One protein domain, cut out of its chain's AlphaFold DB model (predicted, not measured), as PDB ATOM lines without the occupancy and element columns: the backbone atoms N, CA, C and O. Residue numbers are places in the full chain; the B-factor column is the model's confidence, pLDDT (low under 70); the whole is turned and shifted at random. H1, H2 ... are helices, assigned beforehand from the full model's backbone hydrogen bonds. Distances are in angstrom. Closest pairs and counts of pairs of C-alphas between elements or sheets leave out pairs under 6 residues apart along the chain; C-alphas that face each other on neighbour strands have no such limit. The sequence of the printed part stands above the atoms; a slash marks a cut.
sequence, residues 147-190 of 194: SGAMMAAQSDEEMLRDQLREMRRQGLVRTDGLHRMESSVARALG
ATOM      1  N   SER A 147     166.678 103.532 169.611       51.38
ATOM      2  CA  SER A 147     167.164 102.684 170.709       51.38
ATOM      3  C   SER A 147     166.745 103.174 172.111       51.38
ATOM      4  O   SER A 147     166.736 102.399 173.059       51.38
ATOM      5  N   GLY A 148     166.315 104.435 172.253       49.75
ATOM      6  CA  GLY A 148     165.738 104.973 173.500       49.75
ATOM      7  C   GLY A 148     164.381 105.663 173.335       49.75
ATOM      8  O   GLY A 148     163.821 106.158 174.309       49.75
ATOM      9  N   ALA A 149     163.848 105.718 172.112       50.62
ATOM     10  CA  ALA A 149     162.733 106.595 171.760       50.62
ATOM     11  C   ALA A 149     161.359 105.922 171.830       50.62
ATOM     12  O   ALA A 149     160.368 106.632 171.801       50.62
ATOM     13  N   MET A 150     161.243 104.595 171.958       48.97
ATOM     14  CA  MET A 150     159.917 103.952 171.980       48.97
ATOM     15  C   MET A 150     159.049 104.376 173.178       48.97
ATOM     16  O   MET A 150     157.832 104.444 173.040       48.97
ATOM     17  N   MET A 151     159.657 104.738 174.314       49.44
ATOM     18  CA  MET A 151     158.918 105.257 175.476       49.44
ATOM     19  C   MET A 151     158.590 106.754 175.350       49.44
ATOM     20  O   MET A 151     157.536 107.190 175.804       49.44
ATOM     21  N   ALA A 152     159.447 107.541 174.688       53.03
ATOM     22  CA  ALA A 152     159.167 108.948 174.383       53.03
ATOM     23  C   ALA A 152     158.139 109.093 173.243       53.03
ATOM     24  O   ALA A 152     157.259 109.939 173.310       53.03
ATOM     25  N   ALA A 153     158.171 108.201 172.252       52.16
ATOM     26  CA  ALA A 153     157.272 108.196 171.103       52.16
ATOM     27  C   ALA A 153     155.831 107.814 171.473       52.16
ATOM     28  O   ALA A 153     154.902 108.329 170.860       52.16
ATOM     29  N   GLN A 154     155.620 106.965 172.491       56.88
ATOM     30  CA  GLN A 154     154.274 106.739 173.038       56.88
ATOM     31  C   GLN A 154     153.723 107.999 173.722       56.88
ATOM     32  O   GLN A 154     152.556 108.335 173.527       56.88
ATOM     33  N   SER A 155     154.570 108.734 174.454       62.78
ATOM     34  CA  SER A 155     154.204 110.030 175.045       62.78
ATOM     35  C   SER A 155     153.928 111.092 173.972       62.78
ATOM     36  O   SER A 155     152.994 111.881 174.109       62.78
ATOM     37  N   ASP A 156     154.703 111.099 172.886       69.81
ATOM     38  CA  ASP A 156     154.537 112.043 171.779       69.81
ATOM     39  C   ASP A 156     153.308 111.723 170.918       69.81
ATOM     40  O   ASP A 156     152.663 112.639 170.410       69.81
ATOM     41  N   GLU A 157     152.929 110.447 170.779       73.88
ATOM     42  CA  GLU A 157     151.709 110.050 170.072       73.88
ATOM     43  C   GLU A 157     150.452 110.524 170.811       73.88
ATOM     44  O   GLU A 157     149.526 111.058 170.189       73.88
ATOM     45  N   GLU A 158     150.413 110.360 172.134       78.56
ATOM     46  CA  GLU A 158     149.287 110.813 172.953       78.56
ATOM     47  C   GLU A 158     149.189 112.347 172.954       78.56
ATOM     48  O   GLU A 158     148.111 112.897 172.716       78.56
ATOM     49  N   MET A 159     150.332 113.037 173.045       82.25
ATOM     50  CA  MET A 159     150.413 114.493 172.905       82.25
ATOM     51  C   MET A 159     149.926 114.982 171.529       82.25
ATOM     52  O   MET A 159     149.162 115.948 171.454       82.25
ATOM     53  N   LEU A 160     150.309 114.320 170.429       78.44
ATOM     54  CA  LEU A 160     149.857 114.698 169.083       78.44
ATOM     55  C   LEU A 160     148.344 114.512 168.920       78.44
ATOM     56  O   LEU A 160     147.672 115.342 168.297       78.44
ATOM     57  N   ARG A 161     147.797 113.426 169.478       80.88
ATOM     58  CA  ARG A 161     146.353 113.162 169.481       80.88
ATOM     59  C   ARG A 161     145.608 114.236 170.269       80.88
ATOM     60  O   ARG A 161     144.580 114.719 169.791       80.88
ATOM     61  N   ASP A 162     146.131 114.655 171.414       85.75
ATOM     62  CA  ASP A 162     145.532 115.719 172.221       85.75
ATOM     63  C   ASP A 162     145.613 117.089 171.544       85.75
ATOM     64  O   ASP A 162     144.625 117.826 171.523       85.75
ATOM     65  N   GLN A 163     146.719 117.401 170.872       81.69
ATOM     66  CA  GLN A 163     146.845 118.634 170.099       81.69
ATOM     67  C   GLN A 163     145.873 118.669 168.904       81.69
ATOM     68  O   GLN A 163     145.261 119.703 168.626       81.69
ATOM     69  N   LEU A 164     145.654 117.535 168.225       79.44
ATOM     70  CA  LEU A 164     144.650 117.412 167.160       79.44
ATOM     71  C   LEU A 164     143.213 117.563 167.688       79.44
ATOM     72  O   LEU A 164     142.386 118.207 167.034       79.44
ATOM     73  N   ARG A 165     142.911 117.019 168.877       84.94
ATOM     74  CA  ARG A 165     141.621 117.231 169.562       84.94
ATOM     75  C   ARG A 165     141.416 118.702 169.918       84.94
ATOM     76  O   ARG A 165     140.323 119.226 169.709       84.94
ATOM     77  N   GLU A 166     142.457 119.383 170.387       85.25
ATOM     78  CA  GLU A 166     142.386 120.800 170.742       85.25
ATOM     79  C   GLU A 166     142.180 121.690 169.511       85.25
ATOM     80  O   GLU A 166     141.295 122.544 169.506       85.25
ATOM     81  N   MET A 167     142.896 121.439 168.411       81.69
ATOM     82  CA  MET A 167     142.659 122.156 167.151       81.69
ATOM     83  C   MET A 167     141.243 121.926 166.599       81.69
ATOM     84  O   MET A 167     140.664 122.830 165.991       81.69
ATOM     85  N   ARG A 168     140.657 120.740 166.834       81.69
ATOM     86  CA  ARG A 168     139.246 120.455 166.520       81.69
ATOM     87  C   ARG A 168     138.313 121.295 167.396       81.69
ATOM     88  O   ARG A 168     137.381 121.895 166.865       81.69
ATOM     89  N   ARG A 169     138.576 121.385 168.706       87.75
ATOM     90  CA  ARG A 169     137.808 122.223 169.647       87.75
ATOM     91  C   ARG A 169     137.849 123.705 169.261       87.75
ATOM     92  O   ARG A 169     136.842 124.392 169.384       87.75
ATOM     93  N   GLN A 170     138.984 124.167 168.743       91.00
ATOM     94  CA  GLN A 170     139.186 125.543 168.280       91.00
ATOM     95  C   GLN A 170     138.636 125.813 166.865       91.00
ATOM     96  O   GLN A 170     138.690 126.946 166.396       91.00
ATOM     97  N   GLY A 171     138.113 124.798 166.163       89.88
ATOM     98  CA  GLY A 171     137.558 124.947 164.812       89.88
ATOM     99  C   GLY A 171     138.599 125.221 163.718       89.88
ATOM    100  O   GLY A 171     138.232 125.600 162.607       89.88
ATOM    101  N   LEU A 172     139.888 125.017 164.007       78.81
ATOM    102  CA  LEU A 172     141.002 125.288 163.090       78.81
ATOM    103  C   LEU A 172     141.147 124.222 161.994       78.81
ATOM    104  O   LEU A 172     141.731 124.483 160.945       78.81
ATOM    105  N   VAL A 173     140.602 123.023 162.216       77.25
ATOM    106  CA  VAL A 173     140.650 121.915 161.255       77.25
ATOM    107  C   VAL A 173     139.233 121.450 160.928       77.25
ATOM    108  O   VAL A 173     138.493 121.006 161.803       77.25
ATOM    109  N   ARG A 174     138.861 121.517 159.643       71.75
ATOM    110  CA  ARG A 174     137.616 120.924 159.133       71.75
ATOM    111  C   ARG A 174     137.684 119.396 159.224       71.75
ATOM    112  O   ARG A 174     138.700 118.793 158.874       71.75
ATOM    113  N   THR A 175     136.584 118.780 159.655       69.00
ATOM    114  CA  THR A 175     136.442 117.340 159.956       69.00
ATOM    115  C   THR A 175     136.951 116.414 158.849       69.00
ATOM    116  O   THR A 175     137.555 115.383 159.139       69.00
ATOM    117  N   ASP A 176     136.800 116.817 157.587       69.69
ATOM    118  CA  ASP A 176     137.147 115.988 156.426       69.69
ATOM    119  C   ASP A 176     138.662 115.894 156.177       69.69
ATOM    120  O   ASP A 176     139.152 114.909 155.618       69.69
ATOM    121  N   GLY A 177     139.422 116.908 156.604       67.31
ATOM    122  CA  GLY A 177     140.886 116.889 156.557       67.31
ATOM    123  C   GLY A 177     141.483 116.051 157.685       67.31
ATOM    124  O   GLY A 177     142.490 115.369 157.497       67.31
ATOM    125  N   LEU A 178     140.818 116.036 158.841       65.38
ATOM    126  CA  LEU A 178     141.308 115.372 160.041       65.38
ATOM    127  C   LEU A 178     141.291 113.846 159.911       65.38
ATOM    128  O   LEU A 178     142.292 113.211 160.217       65.38
ATOM    129  N   HIS A 179     140.230 113.267 159.341       68.31
ATOM    130  CA  HIS A 179     140.175 111.823 159.083       68.31
ATOM    131  C   HIS A 179     141.293 111.347 158.145       68.31
ATOM    132  O   HIS A 179     141.829 110.249 158.315       68.31
ATOM    133  N   ARG A 180     141.682 112.173 157.161       73.38
ATOM    134  CA  ARG A 180     142.803 111.855 156.262       73.38
ATOM    135  C   ARG A 180     144.144 111.954 156.976       73.38
ATOM    136  O   ARG A 180     145.001 111.111 156.723       73.38
ATOM    137  N   MET A 181     144.319 112.933 157.863       70.62
ATOM    138  CA  MET A 181     145.527 113.051 158.684       70.62
ATOM    139  C   MET A 181     145.635 111.898 159.684       70.62
ATOM    140  O   MET A 181     146.661 111.231 159.694       70.62
ATOM    141  N   GLU A 182     144.571 111.568 160.422       71.31
ATOM    142  CA  GLU A 182     144.528 110.415 161.336       71.31
ATOM    143  C   GLU A 182     144.832 109.102 160.591       71.31
ATOM    144  O   GLU A 182     145.671 108.318 161.026       71.31
ATOM    145  N   SER A 183     144.260 108.908 159.396       72.44
ATOM    146  CA  SER A 183     144.546 107.738 158.544       72.44
ATOM    147  C   SER A 183     145.963 107.724 157.957       72.44
ATOM    148  O   SER A 183     146.437 106.673 157.518       72.44
ATOM    149  N   SER A 184     146.620 108.882 157.860       72.88
ATOM    150  CA  SER A 184     148.000 108.999 157.372       72.88
ATOM    151  C   SER A 184     148.994 108.743 158.501       72.88
ATOM    152  O   SER A 184     149.959 108.015 158.298       72.88
ATOM    153  N   VAL A 185     148.705 109.255 159.700       69.88
ATOM    154  CA  VAL A 185     149.469 108.988 160.925       69.88
ATOM    155  C   VAL A 185     149.380 107.505 161.288       69.88
ATOM    156  O   VAL A 185     150.409 106.862 161.457       69.88
ATOM    157  N   ALA A 186     148.183 106.911 161.279       68.19
ATOM    158  CA  ALA A 186     148.009 105.480 161.541       68.19
ATOM    159  C   ALA A 186     148.757 104.587 160.531       68.19
ATOM    160  O   ALA A 186     149.298 103.553 160.909       68.19
ATOM    161  N   ARG A 187     148.842 104.989 159.253       75.12
ATOM    162  CA  ARG A 187     149.628 104.263 158.236       75.12
ATOM    163  C   ARG A 187     151.133 104.447 158.389       75.12
ATOM    164  O   ARG A 187     151.870 103.502 158.139       75.12
ATOM    165  N   ALA A 188     151.580 105.636 158.780       67.25
ATOM    166  CA  ALA A 188     152.989 105.899 159.047       67.25
ATOM    167  C   ALA A 188     153.490 105.117 160.273       67.25
ATOM    168  O   ALA A 188     154.627 104.660 160.275       67.25
ATOM    169  N   LEU A 189     152.629 104.928 161.279       63.00
ATOM    170  CA  LEU A 189     152.964 104.232 162.525       63.00
ATOM    171  C   LEU A 189     152.699 102.713 162.473       63.00
ATOM    172  O   LEU A 189     153.409 101.948 163.112       63.00
ATOM    173  N   GLY A 190     151.722 102.253 161.684       58.62
ATOM    174  CA  GLY A 190     151.333 100.837 161.565       58.62
ATOM    175  C   GLY A 190     152.123 100.004 160.544       58.62
ATOM    176  O   GLY A 190     151.726  98.882 160.245       58.62
TER     177      GLY A 190
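This is residues 147 to 190 of the 194 residues of the protein "Hypothetical protein" of Haptolina brevifila (UniProt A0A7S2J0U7). Two helices stand side by side in a loose, flat U, H1 the longer arm, running opposite ways and joined at one end by a tight link. Residues 147 to 156, which include 150 to 156 of H1, stick out beyond the other arm. The printed part has 44 residues with two named helices, H1 then H2, and no named strand: all helix. It is loose, with a radius of gyration of the C-alphas of 12.0 A and spans of 37 by 20 by 8 A.

H1, residues 150 to 169, and H2, residues 175 to 189, are close but not clearly touching, their closest C-alphas, those of Arg 168 and Thr 175, 7.8 A apart. They run opposite ways at a shallow tilt of 5 degrees. O i to N i+4 pairs are within hydrogen-bond range in 15 of 16 cases in H1 and 10 of 11 in H2.

H1 begins at C-alpha 150, (159.917, 103.952, 171.980), and is 28.8 A long. H2 is 21.2 A long and ends at C-alpha 189, (152.964, 104.232, 162.525).

The C-alphas farthest apart, of Ser 147 and Gly 171, are 37.5 A apart. The printed part has no cut. Its mean pLDDT is 70.9, and residues 147 to 156 are among those under 70.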